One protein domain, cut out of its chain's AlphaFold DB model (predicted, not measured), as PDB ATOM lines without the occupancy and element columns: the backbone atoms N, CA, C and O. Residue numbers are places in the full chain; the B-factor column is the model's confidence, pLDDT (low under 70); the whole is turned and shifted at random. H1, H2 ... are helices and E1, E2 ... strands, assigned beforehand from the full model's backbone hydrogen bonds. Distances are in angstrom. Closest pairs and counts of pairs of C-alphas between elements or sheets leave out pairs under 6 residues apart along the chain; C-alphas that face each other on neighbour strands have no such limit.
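This is residues 6 to 116 of the 252 residues of an uncharacterized protein of Anaeromicrobium sediminis (UniProt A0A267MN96). A small twisted antiparallel sheet, in the order E2, E1, E3, has the long helix H2 slantwise over one of its two faces; a second long helix, H4, is on the same face as H2, starts from E3 and runs outward past the first residues of H2, its residues 109 to 115 sticking out. At the opposite end of the long axis is the loop of residues 35 to 52. The printed part has 111 residues, with four named helices and three named strands in the order H1 H2 E1 E2 H3 E3 H4, of mixed class. It is compact, with a radius of gyration of the C-alphas of 15.0 A, yet elongated, spanning 53 by 30 by 22 A.

Inner strand E1, residues 53 to 59, forms a hairpin with E2, residues 65 to 70; N 57 and O 66 are 2.8 A apart. E3, residues 91 to 95, is antiparallel to E1, with N 56 and O 94 at 2.8 A. H2, residues 15 to 34, and H4, residues 96 to 115, are on one face in two layers, helices on one face of a sheet. H2 has a height over the sheet of 9.2 A; H4 only just stands up from it, rising 41 degrees. H2, with residues 15 to 22 alone, touches H4 at a shallow tilt of 23 degrees, opposite ways; the closest C-alphas, of Ser 15 and Asn 104, are 5.7 A apart. H1, residues 9 to 13, touches H2 only at the corner, C-alphas 11 and 17 being closest at 5.0 A. H3, residues 81 to 85, only grazes the sheet. In H2, H3 and H4 every O i to N i+4 pair is within hydrogen-bond range; in H1 0 of 1 is, beside 2 of 2 O i to N i+3 pairs.

H2 is 28.7 A long from C-alpha 15 at (-51.513, -4.053, -53.336), H4 28.8 A to C-alpha 115 at (-70.061, -0.653, -49.857), and E1 19.6 A.

The printed part has no cut; H2 to E1 is a long link. Mean pLDDT of the printed part is 70.2, with residues 75 to 92 and 96 to 116 among those under 70.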
ATOM      1  N   GLU A   6     -37.739   1.036 -44.542       88.06
ATOM      2  CA  GLU A   6     -39.123   1.059 -44.082       88.06
ATOM      3  C   GLU A   6     -40.089   1.191 -45.262       88.06
ATOM      4  O   GLU A   6     -39.908   2.028 -46.149       88.06
ATOM      5  N   LEU A   7     -41.139   0.371 -45.244       77.06
ATOM      6  CA  LEU A   7     -42.274   0.504 -46.143       77.06
ATOM      7  C   LEU A   7     -43.311   1.429 -45.500       77.06
ATOM      8  O   LEU A   7     -43.870   1.112 -44.441       77.06
ATOM      9  N   LYS A   8     -43.588   2.566 -46.142       79.50
ATOM     10  CA  LYS A   8     -44.452   3.588 -45.550       79.50
ATOM     11  C   LYS A   8     -45.887   3.078 -45.356       79.50
ATOM     12  O   LYS A   8     -46.352   2.204 -46.095       79.50
ATOM     13  N   PRO A   9     -46.631   3.584 -44.355       72.00
ATOM     14  CA  PRO A   9     -48.019   3.185 -44.124       72.00
ATOM     15  C   PRO A   9     -48.952   3.329 -45.321       72.00
ATOM     16  O   PRO A   9     -49.791   2.462 -45.530       72.00
ATOM     17  N   GLU A  10     -48.813   4.389 -46.101       70.31
ATOM     18  CA  GLU A  10     -49.604   4.672 -47.295       70.31
ATOM     19  C   GLU A  10     -49.361   3.675 -48.435       70.31
ATOM     20  O   GLU A  10     -50.301   3.343 -49.158       70.31
ATOM     21  N   ASP A  11     -48.143   3.144 -48.546       69.06
ATOM     22  CA  ASP A  11     -47.762   2.196 -49.596       69.06
ATOM     23  C   ASP A  11     -48.347   0.801 -49.344       69.06
ATOM     24  O   ASP A  11     -48.513   0.016 -50.270       69.06
ATOM     25  N   ARG A  12     -48.730   0.500 -48.097       65.62
ATOM     26  CA  ARG A  12     -49.307  -0.791 -47.681       65.62
ATOM     27  C   ARG A  12     -50.820  -0.881 -47.817       65.62
ATOM     28  O   ARG A  12     -51.379  -1.943 -47.586       65.62
ATOM     29  N   ARG A  13     -51.485   0.228 -48.142       61.31
ATOM     30  CA  ARG A  13     -52.956   0.320 -48.220       61.31
ATOM     31  C   ARG A  13     -53.536  -0.103 -49.565       61.31
ATOM     32  O   ARG A  13     -54.734   0.021 -49.763       61.31
ATOM     33  N   ASN A  14     -52.676  -0.411 -50.528       67.25
ATOM     34  CA  ASN A  14     -53.081  -0.920 -51.825       67.25
ATOM     35  C   ASN A  14     -52.002  -1.884 -52.303       67.25
ATOM     36  O   ASN A  14     -50.815  -1.541 -52.299       67.25
ATOM     37  N   SER A  15     -52.411  -3.060 -52.758       61.28
ATOM     38  CA  SER A  15     -51.513  -4.053 -53.336       61.28
ATOM     39  C   SER A  15     -50.628  -3.529 -54.471       61.28
ATOM     40  O   SER A  15     -49.455  -3.896 -54.530       61.28
ATOM     41  N   GLU A  16     -51.122  -2.641 -55.338       76.88
ATOM     42  CA  GLU A  16     -50.317  -2.069 -56.424       76.88
ATOM     43  C   GLU A  16     -49.214  -1.150 -55.901       76.88
ATOM     44  O   GLU A  16     -48.055  -1.265 -56.309       76.88
ATOM     45  N   LYS A  17     -49.552  -0.287 -54.937       79.12
ATOM     46  CA  LYS A  17     -48.577   0.600 -54.291       79.12
ATOM     47  C   LYS A  17     -47.536  -0.202 -53.517       79.12
ATOM     48  O   LYS A  17     -46.345   0.089 -53.612       79.12
ATOM     49  N   CYS A  18     -47.965  -1.264 -52.839       74.69
ATOM     50  CA  CYS A  18     -47.072  -2.133 -52.087       74.69
ATOM     51  C   CYS A  18     -46.083  -2.853 -53.013       74.69
ATOM     52  O   CYS A  18     -44.887  -2.893 -52.722       74.69
ATOM     53  N   LYS A  19     -46.555  -3.384 -54.152       77.12
ATOM     54  CA  LYS A  19     -45.701  -4.011 -55.175       77.12
ATOM     55  C   LYS A  19     -44.658  -3.031 -55.710       77.12
ATOM     56  O   LYS A  19     -43.474  -3.365 -55.748       77.12
ATOM     57  N   ALA A  20     -45.084  -1.824 -56.083       83.00
ATOM     58  CA  ALA A  20     -44.189  -0.794 -56.610       83.00
ATOM     59  C   ALA A  20     -43.118  -0.385 -55.585       83.00
ATOM     60  O   ALA A  20     -41.936  -0.289 -55.917       83.00
ATOM     61  N   ALA A  21     -43.506  -0.204 -54.324       81.44
ATOM     62  CA  ALA A  21     -42.584   0.164 -53.259       81.44
ATOM     63  C   ALA A  21     -41.554  -0.941 -52.959       81.44
ATOM     64  O   ALA A  21     -40.365  -0.645 -52.831       81.44
ATOM     65  N   ILE A  22     -41.964  -2.215 -52.929       81.75
ATOM     66  CA  ILE A  22     -41.038  -3.351 -52.765       81.75
ATOM     67  C   ILE A  22     -40.050  -3.428 -53.937       81.75
ATOM     68  O   ILE A  22     -38.851  -3.581 -53.710       81.75
ATOM     69  N   ALA A  23     -40.518  -3.264 -55.178       85.56
ATOM     70  CA  ALA A  23     -39.650  -3.269 -56.356       85.56
ATOM     71  C   ALA A  23     -38.608  -2.133 -56.317       85.56
ATOM     72  O   ALA A  23     -37.436  -2.348 -56.632       85.56
ATOM     73  N   ASN A  24     -39.011  -0.939 -55.871       88.38
ATOM     74  CA  ASN A  24     -38.103   0.192 -55.680       88.38
ATOM     75  C   ASN A  24     -37.047  -0.102 -54.606       88.38
ATOM     76  O   ASN A  24     -35.863   0.155 -54.819       88.38
ATOM     77  N   ILE A  25     -37.449  -0.691 -53.479       87.12
ATOM     78  CA  ILE A  25     -36.530  -1.099 -52.409       87.12
ATOM     79  C   ILE A  25     -35.521  -2.143 -52.915       87.12
ATOM     80  O   ILE A  25     -34.320  -2.022 -52.667       87.12
ATOM     81  N   GLU A  26     -35.974  -3.133 -53.685       86.75
ATOM     82  CA  GLU A  26     -35.090  -4.129 -54.297       86.75
ATOM     83  C   GLU A  26     -34.071  -3.509 -55.248       86.75
ATOM     84  O   GLU A  26     -32.912  -3.935 -55.276       86.75
ATOM     85  N   LYS A  27     -34.479  -2.489 -56.007       89.44
ATOM     86  CA  LYS A  27     -33.576  -1.732 -56.873       89.44
ATOM     87  C   LYS A  27     -32.483  -1.037 -56.059       89.44
ATOM     88  O   LYS A  27     -31.311  -1.191 -56.394       89.44
ATOM     89  N   VAL A  28     -32.835  -0.392 -54.944       90.00
ATOM     90  CA  VAL A  28     -31.863   0.246 -54.036       90.00
ATOM     91  C   VAL A  28     -30.859  -0.772 -53.489       90.00
ATOM     92  O   VAL A  28     -29.658  -0.509 -53.457       90.00
ATOM     93  N   PHE A  29     -31.310  -1.965 -53.089       88.31
ATOM     94  CA  PHE A  29     -30.397  -3.016 -52.627       88.31
ATOM     95  C   PHE A  29     -29.445  -3.494 -53.728       88.31
ATOM     96  O   PHE A  29     -28.263  -3.722 -53.458       88.31
ATOM     97  N   LYS A  30     -29.932  -3.617 -54.968       87.19
ATOM     98  CA  LYS A  30     -29.099  -3.973 -56.126       87.19
ATOM     99  C   LYS A  30     -28.057  -2.892 -56.416       87.19
ATOM    100  O   LYS A  30     -26.893  -3.232 -56.601       87.19
ATOM    101  N   GLU A  31     -28.450  -1.621 -56.390       89.56
ATOM    102  CA  GLU A  31     -27.556  -0.476 -56.607       89.56
ATOM    103  C   GLU A  31     -26.470  -0.396 -55.529       89.56
ATOM    104  O   GLU A  31     -25.286  -0.301 -55.842       89.56
ATOM    105  N   LYS A  32     -26.821  -0.520 -54.247       86.44
ATOM    106  CA  LYS A  32     -25.815  -0.555 -53.172       86.44
ATOM    107  C   LYS A  32     -24.822  -1.698 -53.357       86.44
ATOM    108  O   LYS A  32     -23.617  -1.529 -53.170       86.44
ATOM    109  N   ARG A  33     -25.303  -2.866 -53.794       82.06
ATOM    110  CA  ARG A  33     -24.429  -4.011 -54.063       82.06
ATOM    111  C   ARG A  33     -23.508  -3.774 -55.258       82.06
ATOM    112  O   ARG A  33     -22.345  -4.164 -55.176       82.06
ATOM    113  N   SER A  34     -23.984  -3.131 -56.328       84.25
ATOM    114  CA  SER A  34     -23.148  -2.803 -57.494       84.25
ATOM    115  C   SER A  34     -22.048  -1.793 -57.166       84.25
ATOM    116  O   SER A  34     -20.999  -1.823 -57.799       84.25
ATOM    117  N   HIS A  35     -22.234  -0.970 -56.131       86.12
ATOM    118  CA  HIS A  35     -21.200  -0.085 -55.579       86.12
ATOM    119  C   HIS A  35     -20.277  -0.785 -54.559       86.12
ATOM    120  O   HIS A  35     -19.589  -0.131 -53.780       86.12
ATOM    121  N   ASN A  36     -20.239  -2.123 -54.558       79.25
ATOM    122  CA  ASN A  36     -19.424  -2.949 -53.663       79.25
ATOM    123  C   ASN A  36     -19.719  -2.770 -52.159       79.25
ATOM    124  O   ASN A  36     -18.923  -3.196 -51.315       79.25
ATOM    125  N   GLU A  37     -20.888  -2.234 -51.788       85.31
ATOM    126  CA  GLU A  37     -21.290  -2.195 -50.384       85.31
ATOM    127  C   GLU A  37     -21.479  -3.619 -49.837       85.31
ATOM    128  O   GLU A  37     -22.029  -4.524 -50.486       85.31
ATOM    129  N   LYS A  38     -21.006  -3.836 -48.607       84.81
ATOM    130  CA  LYS A  38     -21.144  -5.111 -47.896       84.81
ATOM    131  C   LYS A  38     -22.555  -5.225 -47.322       84.81
ATOM    132  O   LYS A  38     -22.828  -4.738 -46.228       84.81
ATOM    133  N   ILE A  39     -23.434  -5.916 -48.043       87.94
ATOM    134  CA  ILE A  39     -24.792  -6.224 -47.578       87.94
ATOM    135  C   ILE A  39     -24.806  -7.609 -46.919       87.94
ATOM    136  O   ILE A  39     -24.256  -8.576 -47.454       87.94
ATOM    137  N   THR A  40     -25.433  -7.706 -45.748       90.44
ATOM    138  CA  THR A  40     -25.584  -8.952 -44.980       90.44
ATOM    139  C   THR A  40     -27.043  -9.385 -44.947       90.44
ATOM    140  O   THR A  40     -27.943  -8.548 -44.932       90.44
ATOM    141  N   CYS A  41     -27.271 -10.695 -44.964       88.06
ATOM    142  CA  CYS A  41     -28.595 -11.283 -44.812       88.06
ATOM    143  C   CYS A  41     -29.118 -11.017 -43.401       88.06
ATOM    144  O   CYS A  41     -28.454 -11.379 -42.431       88.06
ATOM    145  N   ALA A  42     -30.319 -10.455 -43.278       85.25
ATOM    146  CA  ALA A  42     -30.899 -10.116 -41.975       85.25
ATOM    147  C   ALA A  42     -31.316 -11.333 -41.121       85.25
ATOM    148  O   ALA A  42     -31.608 -11.172 -39.937       85.25
ATOM    149  N   ILE A  43     -31.366 -12.535 -41.712       84.19
ATOM    150  CA  ILE A  43     -31.747 -13.777 -41.020       84.19
ATOM    151  C   ILE A  43     -30.508 -14.536 -40.539       84.19
ATOM    152  O   ILE A  43     -30.411 -14.891 -39.369       84.19
ATOM    153  N   CYS A  44     -29.544 -14.791 -41.427       86.25
ATOM    154  CA  CYS A  44     -28.377 -15.618 -41.100       86.25
ATOM    155  C   CYS A  44     -27.093 -14.817 -40.827       86.25
ATOM    156  O   CYS A  44     -26.056 -15.420 -40.555       86.25
ATOM    157  N   ASN A  45     -27.132 -13.483 -40.938       88.88
ATOM    158  CA  ASN A  45     -26.011 -12.552 -40.733       88.88
ATOM    159  C   ASN A  45     -24.773 -12.778 -41.626       88.88
ATOM    160  O   ASN A  45     -23.738 -12.143 -41.430       88.88
ATOM    161  N   LYS A  46     -24.866 -13.641 -42.646       90.94
ATOM    162  CA  LYS A  46     -23.797 -13.866 -43.632       90.94
ATOM    163  C   LYS A  46     -23.876 -12.849 -44.773       90.94
ATOM    164  O   LYS A  46     -24.951 -12.337 -45.087       90.94
ATOM    165  N   LEU A  47     -22.742 -12.589 -45.426       89.81
ATOM    166  CA  LEU A  47     -22.668 -11.750 -46.630       89.81
ATOM    167  C   LEU A  47     -23.593 -12.278 -47.738       89.81
ATOM    168  O   LEU A  47     -23.689 -13.487 -47.976       89.81
ATOM    169  N   LEU A  48     -24.272 -11.361 -48.425       85.75
ATOM    170  CA  LEU A  48     -25.106 -11.696 -49.575       85.75
ATOM    171  C   LEU A  48     -24.262 -11.848 -50.844       85.75
ATOM    172  O   LEU A  48     -23.372 -11.043 -51.141       85.75
ATOM    173  N   SER A  49     -24.585 -12.887 -51.613       79.31
ATOM    174  CA  SER A  49     -24.091 -13.055 -52.983       79.31
ATOM    175  C   SER A  49     -24.778 -12.065 -53.937       79.31
ATOM    176  O   SER A  49     -25.644 -11.296 -53.522       79.31
ATOM    177  N   ASN A  50     -24.448 -12.113 -55.230       72.94
ATOM    178  CA  ASN A  50     -25.142 -11.317 -56.257       72.94
ATOM    179  C   ASN A  50     -26.634 -11.667 -56.375       72.94
ATOM    180  O   ASN A  50     -27.419 -10.877 -56.891       72.94
ATOM    181  N   ARG A  51     -27.031 -12.853 -55.899       76.44
ATOM    182  CA  ARG A  51     -28.421 -13.300 -55.851       76.44
ATOM    183  C   ARG A  51     -28.946 -13.197 -54.420       76.44
ATOM    184  O   ARG A  51     -28.413 -13.832 -53.506       76.44
ATOM    185  N   PHE A  52     -29.997 -12.407 -54.248       84.00
ATOM    186  CA  PHE A  52     -30.734 -12.225 -53.002       84.00
ATOM    187  C   PHE A  52     -32.205 -11.935 -53.324       84.00
ATOM    188  O   PHE A  52     -32.549 -11.672 -54.478       84.00
ATOM    189  N   ARG A  53     -33.062 -11.987 -52.308       80.44
ATOM    190  CA  ARG A  53     -34.462 -11.549 -52.373       80.44
ATOM    191  C   ARG A  53     -34.770 -10.638 -51.190       80.44
ATOM    192  O   ARG A  53     -33.986 -10.597 -50.241       80.44
ATOM    193  N   SER A  54     -35.906  -9.956 -51.223       82.56
ATOM    194  CA  SER A  54     -36.398  -9.222 -50.056       82.56
ATOM    195  C   SER A  54     -37.276 -10.089 -49.158       82.56
ATOM    196  O   SER A  54     -38.004 -10.971 -49.626       82.56
ATOM    197  N   ALA A  55     -37.215  -9.808 -47.862       81.44
ATOM    198  CA  ALA A  55     -38.150 -10.274 -46.853       81.44
ATOM    199  C   ALA A  55     -38.765  -9.069 -46.133       81.44
ATOM    200  O   ALA A  55     -38.160  -7.997 -46.045       81.44
ATOM    201  N   CYS A  56     -39.980  -9.256 -45.632       81.50
ATOM    202  CA  CYS A  56     -40.722  -8.256 -44.885       81.50
ATOM    203  C   CYS A  56     -40.778  -8.669 -43.418       81.50
ATOM    204  O   CYS A  56     -41.274  -9.743 -43.091       81.50
ATOM    205  N   ARG A  57     -40.296  -7.801 -42.534       78.81
ATOM    206  CA  ARG A  57     -40.418  -7.945 -41.090       78.81
ATOM    207  C   ARG A  57     -41.603  -7.139 -40.593       78.81
ATOM    208  O   ARG A  57     -41.629  -5.915 -40.739       78.81
ATOM    209  N   VAL A  58     -42.550  -7.828 -39.973       68.38
ATOM    210  CA  VAL A  58     -43.698  -7.232 -39.288       68.38
ATOM    211  C   VAL A  58     -43.464  -7.374 -37.791       68.38
ATOM    212  O   VAL A  58     -43.303  -8.489 -37.301       68.38
ATOM    213  N   MET A  59     -43.394  -6.261 -37.061       63.50
ATOM    214  CA  MET A  59     -43.240  -6.300 -35.603       63.50
ATOM    215  C   MET A  59     -44.613  -6.385 -34.930       63.50
ATOM    216  O   MET A  59     -45.550  -5.692 -35.332       63.50
ATOM    217  N   ALA A  60     -44.727  -7.213 -33.895       54.38
ATOM    218  CA  ALA A  60     -45.906  -7.300 -33.048       54.38
ATOM    219  C   ALA A  60     -46.228  -5.908 -32.481       54.38
ATOM    220  O   ALA A  60     -45.343  -5.202 -32.002       54.38
ATOM    221  N   ASN A  61     -47.492  -5.493 -32.573       50.16
ATOM    222  CA  ASN A  61     -47.995  -4.183 -32.132       50.16
ATOM    223  C   ASN A  61     -47.445  -2.952 -32.878       50.16
ATOM    224  O   ASN A  61     -47.863  -1.832 -32.579       50.16
ATOM    225  N   SER A  62     -46.564  -3.117 -33.870       56.06
ATOM    226  CA  SER A  62     -46.106  -2.002 -34.695       56.06
ATOM    227  C   SER A  62     -46.901  -1.917 -35.982       56.06
ATOM    228  O   SER A  62     -47.166  -2.910 -36.658       56.06
ATOM    229  N   LYS A  63     -47.215  -0.684 -36.379       57.94
ATOM    230  CA  LYS A  63     -47.667  -0.437 -37.740       57.94
ATOM    231  C   LYS A  63     -46.505  -0.505 -38.718       57.94
ATOM    232  O   LYS A  63     -46.798  -0.521 -39.893       57.94
ATOM    233  N   THR A  64     -45.241  -0.536 -38.326       66.94
ATOM    234  CA  THR A  64     -44.118  -0.458 -39.271       66.94
ATOM    235  C   THR A  64     -43.791  -1.817 -39.892       66.94
ATOM    236  O   THR A  64     -43.691  -2.826 -39.194       66.94
ATOM    237  N   VAL A  65     -43.598  -1.830 -41.216       75.81
ATOM    238  CA  VAL A  65     -43.072  -2.983 -41.962       75.81
ATOM    239  C   VAL A  65     -41.685  -2.624 -42.465       75.81
ATOM    240  O   VAL A  65     -41.513  -1.622 -43.159       75.81
ATOM    241  N   LEU A  66     -40.699  -3.446 -42.125       83.25
ATOM    242  CA  LEU A  66     -39.326  -3.266 -42.585       83.25
ATOM    243  C   LEU A  66     -39.036  -4.254 -43.705       83.25
ATOM    244  O   LEU A  66     -39.275  -5.449 -43.556       83.25
ATOM    245  N   VAL A  67     -38.494  -3.770 -44.814       87.62
ATOM    246  CA  VAL A  67     -38.038  -4.610 -45.919       87.62
ATOM    247  C   VAL A  67     -36.527  -4.736 -45.828       87.62
ATOM    248  O   VAL A  67     -35.813  -3.740 -45.698       87.62
ATOM    249  N   HIS A  68     -36.025  -5.962 -45.871       89.00
ATOM    250  CA  HIS A  68     -34.601  -6.248 -45.726       89.00
ATOM    251  C   HIS A  68     -34.156  -7.354 -46.694       89.00
ATOM    252  O   HIS A  68     -34.975  -8.174 -47.118       89.00
ATOM    253  N   PRO A  69     -32.877  -7.368 -47.106       89.06
ATOM    254  CA  PRO A  69     -32.383  -8.335 -48.069       89.06
ATOM    255  C   PRO A  69     -31.953  -9.636 -47.371       89.06
ATOM    256  O   PRO A  69     -31.286  -9.634 -46.332       89.06
ATOM    257  N   VAL A  70     -32.302 -10.771 -47.972       85.19
ATOM    258  CA  VAL A  70     -32.030 -12.117 -47.451       85.19
ATOM    259  C   VAL A  70     -31.546 -13.061 -48.552       85.19
ATOM    260  O   VAL A  70     -31.753 -12.825 -49.746       85.19
ATOM    261  N   HIS A  71     -30.901 -14.168 -48.171       81.75
ATOM    262  CA  HIS A  71     -30.631 -15.243 -49.131       81.75
ATOM    263  C   HIS A  71     -31.945 -15.866 -49.599       81.75
ATOM    264  O   HIS A  71     -32.889 -15.987 -48.821       81.75
ATOM    265  N   ILE A  72     -31.968 -16.338 -50.846       76.88
ATOM    266  CA  ILE A  72     -33.155 -16.944 -51.472       76.88
ATOM    267  C   ILE A  72     -33.762 -18.053 -50.595       76.88
ATOM    268  O   ILE A  72     -34.977 -18.111 -50.465       76.88
ATOM    269  N   GLY A  73     -32.922 -18.874 -49.954       77.38
ATOM    270  CA  GLY A  73     -33.358 -19.978 -49.089       77.38
ATOM    271  C   GLY A  73     -33.515 -19.649 -47.600       77.38
ATOM    272  O   GLY A  73     -33.816 -20.549 -46.825       77.38
ATOM    273  N   CYS A  74     -33.284 -18.404 -47.161       74.81
ATOM    274  CA  CYS A  74     -33.452 -18.034 -45.745       74.81
ATOM    275  C   CYS A  74     -34.916 -17.792 -45.357       74.81
ATOM    276  O   CYS A  74     -35.210 -17.712 -44.168       74.81
ATOM    277  N   ILE A  75     -35.817 -17.674 -46.333       69.94
ATOM    278  CA  ILE A  75     -37.243 -17.476 -46.100       69.94
ATOM    279  C   ILE A  75     -38.057 -18.333 -47.066       69.94
ATOM    280  O   ILE A  75     -37.715 -18.426 -48.247       69.94
ATOM    281  N   LYS A  76     -39.102 -18.989 -46.555       64.44
ATOM    282  CA  LYS A  76     -40.005 -19.826 -47.349       64.44
ATOM    283  C   LYS A  76     -41.195 -19.003 -47.828       64.44
ATOM    284  O   LYS A  76     -41.718 -18.174 -47.085       64.44
ATOM    285  N   GLU A  77     -41.615 -19.257 -49.058       62.34
ATOM    286  CA  GLU A  77     -42.892 -18.773 -49.586       62.34
ATOM    287  C   GLU A  77     -44.020 -19.649 -49.049       62.34
ATOM    288  O   GLU A  77     -43.815 -20.851 -48.862       62.34
ATOM    289  N   ASN A  78     -45.194 -19.059 -48.811       55.09
ATOM    290  CA  ASN A  78     -46.362 -19.772 -48.296       55.09
ATOM    291  C   ASN A  78     -46.086 -20.452 -46.946       55.09
ATOM    292  O   ASN A  78     -46.498 -21.589 -46.707       55.09
ATOM    293  N   SER A  79     -45.345 -19.768 -46.066       50.12
ATOM    294  CA  SER A  79     -45.100 -20.278 -44.714       50.12
ATOM    295  C   SER A  79     -46.450 -20.515 -44.012       50.12
ATOM    296  O   SER A  79     -47.321 -19.643 -44.095       50.12
ATOM    297  N   PRO A  80     -46.667 -21.668 -43.346       47.25
ATOM    298  CA  PRO A  80     -47.946 -21.983 -42.719       47.25
ATOM    299  C   PRO A  80     -48.377 -20.845 -41.793       47.25
ATOM    300  O   PRO A  80     -47.585 -20.392 -40.971       47.25
ATOM    301  N   MET A  81     -49.634 -20.394 -41.887       45.84
ATOM    302  CA  MET A  81     -50.168 -19.301 -41.050       45.84
ATOM    303  C   MET A  81     -49.882 -19.538 -39.557       45.84
ATOM    304  O   MET A  81     -49.552 -18.622 -38.812       45.84
ATOM    305  N   ASN A  82     -49.908 -20.797 -39.138       45.44
ATOM    306  CA  ASN A  82     -49.605 -21.272 -37.793       45.44
ATOM    307  C   ASN A  82     -48.194 -20.852 -37.325       45.44
ATOM    308  O   ASN A  82     -47.998 -20.561 -36.150       45.44
ATOM    309  N   GLU A  83     -47.217 -20.785 -38.233       48.00
ATOM    310  CA  GLU A  83     -45.846 -20.331 -37.957       48.00
ATOM    311  C   GLU A  83     -45.743 -18.796 -37.882       48.00
ATOM    312  O   GLU A  83     -44.902 -18.274 -37.142       48.00
ATOM    313  N   LEU A  84     -46.625 -18.073 -38.591       47.62
ATOM    314  CA  LEU A  84     -46.739 -16.609 -38.532       47.62
ATOM    315  C   LEU A  84     -47.378 -16.137 -37.215       47.62
ATOM    316  O   LEU A  84     -46.955 -15.124 -36.666       47.62
ATOM    317  N   PHE A  85     -48.360 -16.873 -36.683       46.38
ATOM    318  CA  PHE A  85     -49.083 -16.499 -35.453       46.38
ATOM    319  C   PHE A  85     -48.624 -17.248 -34.192       46.38
ATOM    320  O   PHE A  85     -48.971 -16.845 -33.085       46.38
ATOM    321  N   GLY A  86     -47.858 -18.336 -34.331       43.00
ATOM    322  CA  GLY A  86     -47.487 -19.228 -33.223       43.00
ATOM    323  C   GLY A  86     -46.174 -18.899 -32.504       43.00
ATOM    324  O   GLY A  86     -45.827 -19.573 -31.534       43.00
ATOM    325  N   ASN A  87     -45.415 -17.894 -32.949       48.66
ATOM    326  CA  ASN A  87     -44.089 -17.603 -32.397       48.66
ATOM    327  C   ASN A  87     -44.126 -16.557 -31.268       48.66
ATOM    328  O   ASN A  87     -44.628 -15.455 -31.451       48.66
ATOM    329  N   LYS A  88     -43.459 -16.851 -30.137       51.16
ATOM    330  CA  LYS A  88     -43.162 -15.924 -29.013       51.16
ATOM    331  C   LYS A  88     -42.235 -14.743 -29.388       51.16
ATOM    332  O   LYS A  88     -41.605 -14.153 -28.515       51.16
ATOM    333  N   LYS A  89     -42.050 -14.453 -30.676       55.31
ATOM    334  CA  LYS A  89     -41.112 -13.434 -31.159       55.31
ATOM    335  C   LYS A  89     -41.820 -12.087 -31.255       55.31
ATOM    336  O   LYS A  89     -42.965 -12.020 -31.685       55.31
ATOM    337  N   GLU A  90     -41.103 -11.011 -30.941       63.31
ATOM    338  CA  GLU A  90     -41.582  -9.633 -31.130       63.31
ATOM    339  C   GLU A  90     -41.799  -9.269 -32.606       63.31
ATOM    340  O   GLU A  90     -42.352  -8.218 -32.910       63.31
ATOM    341  N   TYR A  91     -41.357 -10.109 -33.544       66.19
ATOM    342  CA  TYR A  91     -41.515  -9.882 -34.973       66.19
ATOM    343  C   TYR A  91     -41.578 -11.185 -35.769       66.19
ATOM    344  O   TYR A  91     -41.094 -12.235 -35.339       66.19
ATOM    345  N   VAL A  92     -42.131 -11.074 -36.974       69.75
ATOM    346  CA  VAL A  92     -42.268 -12.147 -37.955       69.75
ATOM    347  C   VAL A  92     -41.611 -11.706 -39.257       69.75
ATOM    348  O   VAL A  92     -41.927 -10.638 -39.779       69.75
ATOM    349  N   ASP A  93     -40.692 -12.522 -39.773       71.44
ATOM    350  CA  ASP A  93     -40.160 -12.372 -41.126       71.44
ATOM    351  C   ASP A  93     -41.019 -13.203 -42.087       71.44
ATOM    352  O   ASP A  93     -41.167 -14.409 -41.896       71.44
ATOM    353  N   MET A  94     -41.570 -12.569 -43.121       71.31
ATOM    354  CA  MET A  94     -42.371 -13.209 -44.171       71.31
ATOM    355  C   MET A  94     -41.870 -12.833 -45.567       71.31
ATOM    356  O   MET A  94     -41.146 -11.844 -45.744       71.31
ATOM    357  N   SER A  95     -42.231 -13.628 -46.575       76.06
ATOM    358  CA  SER A  95     -41.894 -13.286 -47.953       76.06
ATOM    359  C   SER A  95     -42.675 -12.045 -48.411       76.06
ATOM    360  O   SER A  95     -43.760 -11.741 -47.910       76.06
ATOM    361  N   THR A  96     -42.140 -11.317 -49.392       68.75
ATOM    362  CA  THR A  96     -42.843 -10.183 -50.016       68.75
ATOM    363  C   THR A  96     -44.169 -10.601 -50.664       68.75
ATOM    364  O   THR A  96     -45.116  -9.817 -50.676       68.75
ATOM    365  N   ILE A  97     -44.258 -11.841 -51.157       66.19
ATOM    366  CA  ILE A  97     -45.462 -12.424 -51.766       66.19
ATOM    367  C   ILE A  97     -46.561 -12.623 -50.716       66.19
ATOM    368  O   ILE A  97     -47.713 -12.245 -50.950       66.19
ATOM    369  N   ASP A  98     -46.205 -13.153 -49.546       61.16
ATOM    370  CA  ASP A  98     -47.159 -13.375 -48.455       61.16
ATOM    371  C   ASP A  98     -47.729 -12.035 -47.953       61.16
ATOM    372  O   ASP A  98     -48.942 -11.899 -47.785       61.16
ATOM    373  N   LEU A  99     -46.884 -11.000 -47.821       68.81
ATOM    374  CA  LEU A  99     -47.326  -9.651 -47.441       68.81
ATOM    375  C   LEU A  99     -48.323  -9.058 -48.451       68.81
ATOM    376  O   LEU A  99     -49.352  -8.508 -48.057       68.81
ATOM    377  N   ILE A 100     -48.036  -9.166 -49.752       61.31
ATOM    378  CA  ILE A 100     -48.927  -8.665 -50.811       61.31
ATOM    379  C   ILE A 100     -50.276  -9.388 -50.759       61.31
ATOM    380  O   ILE A 100     -51.324  -8.757 -50.902       61.31
ATOM    381  N   THR A 101     -50.258 -10.698 -50.518       58.41
ATOM    382  CA  THR A 101     -51.472 -11.509 -50.373       58.41
ATOM    383  C   THR A 101     -52.310 -11.046 -49.182       58.41
ATOM    384  O   THR A 101     -53.518 -10.861 -49.322       58.41
ATOM    385  N   MET A 102     -51.686 -10.768 -48.034       57.38
ATOM    386  CA  MET A 102     -52.387 -10.224 -46.866       57.38
ATOM    387  C   MET A 102     -53.019  -8.853 -47.141       57.38
ATOM    388  O   MET A 102     -54.166  -8.625 -46.760       57.38
ATOM    389  N   ILE A 103     -52.304  -7.953 -47.823       55.88
ATOM    390  CA  ILE A 103     -52.820  -6.620 -48.175       55.88
ATOM    391  C   ILE A 103     -54.020  -6.731 -49.115       55.88
ATOM    392  O   ILE A 103     -55.036  -6.095 -48.863       55.88
ATOM    393  N   ASN A 104     -53.950  -7.593 -50.135       52.75
ATOM    394  CA  ASN A 104     -55.085  -7.863 -51.024       52.75
ATOM    395  C   ASN A 104     -56.335  -8.286 -50.242       52.75
ATOM    396  O   ASN A 104     -57.421  -7.776 -50.497       52.75
ATOM    397  N   ILE A 105     -56.179  -9.193 -49.274       51.34
ATOM    398  CA  ILE A 105     -57.292  -9.657 -48.438       51.34
ATOM    399  C   ILE A 105     -57.889  -8.489 -47.641       51.34
ATOM    400  O   ILE A 105     -59.108  -8.333 -47.618       51.34
ATOM    401  N   ILE A 106     -57.053  -7.658 -47.013       52.44
ATOM    402  CA  ILE A 106     -57.503  -6.506 -46.214       52.44
ATOM    403  C   ILE A 106     -58.207  -5.464 -47.089       52.44
ATOM    404  O   ILE A 106     -59.268  -4.972 -46.715       52.44
ATOM    405  N   ASP A 107     -57.658  -5.155 -48.262       51.88
ATOM    406  CA  ASP A 107     -58.257  -4.215 -49.211       51.88
ATOM    407  C   ASP A 107     -59.634  -4.689 -49.671       51.88
ATOM    408  O   ASP A 107     -60.579  -3.902 -49.721       51.88
ATOM    409  N   THR A 108     -59.764  -5.983 -49.975       49.66
ATOM    410  CA  THR A 108     -61.053  -6.585 -50.312       49.66
ATOM    411  C   THR A 108     -62.029  -6.466 -49.146       49.66
ATOM    412  O   THR A 108     -63.150  -6.019 -49.355       49.66
ATOM    413  N   LEU A 109     -61.618  -6.788 -47.916       45.44
ATOM    414  CA  LEU A 109     -62.483  -6.680 -46.735       45.44
ATOM    415  C   LEU A 109     -62.940  -5.238 -46.464       45.44
ATOM    416  O   LEU A 109     -64.109  -5.023 -46.172       45.44
ATOM    417  N   HIS A 110     -62.062  -4.243 -46.611       49.94
ATOM    418  CA  HIS A 110     -62.434  -2.837 -46.428       49.94
ATOM    419  C   HIS A 110     -63.386  -2.310 -47.506       49.94
ATOM    420  O   HIS A 110     -64.194  -1.430 -47.215       49.94
ATOM    421  N   LYS A 111     -63.284  -2.800 -48.747       49.50
ATOM    422  CA  LYS A 111     -64.253  -2.466 -49.803       49.50
ATOM    423  C   LYS A 111     -65.629  -3.050 -49.479       49.50
ATOM    424  O   LYS A 111     -66.615  -2.328 -49.547       49.50
ATOM    425  N   LEU A 112     -65.666  -4.305 -49.026       43.72
ATOM    426  CA  LEU A 112     -66.894  -4.988 -48.606       43.72
ATOM    427  C   LEU A 112     -67.608  -4.269 -47.455       43.72
ATOM    428  O   LEU A 112     -68.816  -4.083 -47.512       43.72
ATOM    429  N   ASP A 113     -66.852  -3.844 -46.442       41.12
ATOM    430  CA  ASP A 113     -67.375  -3.166 -45.246       41.12
ATOM    431  C   ASP A 113     -67.941  -1.766 -45.549       41.12
ATOM    432  O   ASP A 113     -68.882  -1.309 -44.911       41.12
ATOM    433  N   LYS A 114     -67.384  -1.073 -46.550       43.12
ATOM    434  CA  LYS A 114     -67.819   0.282 -46.927       43.12
ATOM    435  C   LYS A 114     -68.990   0.315 -47.891       43.12
ATOM    436  O   LYS A 114     -69.746   1.282 -47.879       43.12
ATOM    437  N   GLU A 115     -69.084  -0.671 -48.770       40.66
ATOM    438  CA  GLU A 115     -70.061  -0.653 -49.857       40.66
ATOM    439  C   GLU A 115     -71.300  -1.497 -49.528       40.66
ATOM    440  O   GLU A 115     -72.266  -1.444 -50.288       40.66
ATOM    441  N   ASP A 116     -71.277  -2.263 -48.421       40.78
ATOM    442  CA  ASP A 116     -72.259  -3.307 -48.049       40.78
ATOM    443  C   ASP A 116     -72.635  -4.208 -49.244       40.78
ATOM    444  O   ASP A 116     -73.708  -4.799 -49.369       40.78
TER     445      ASP A 116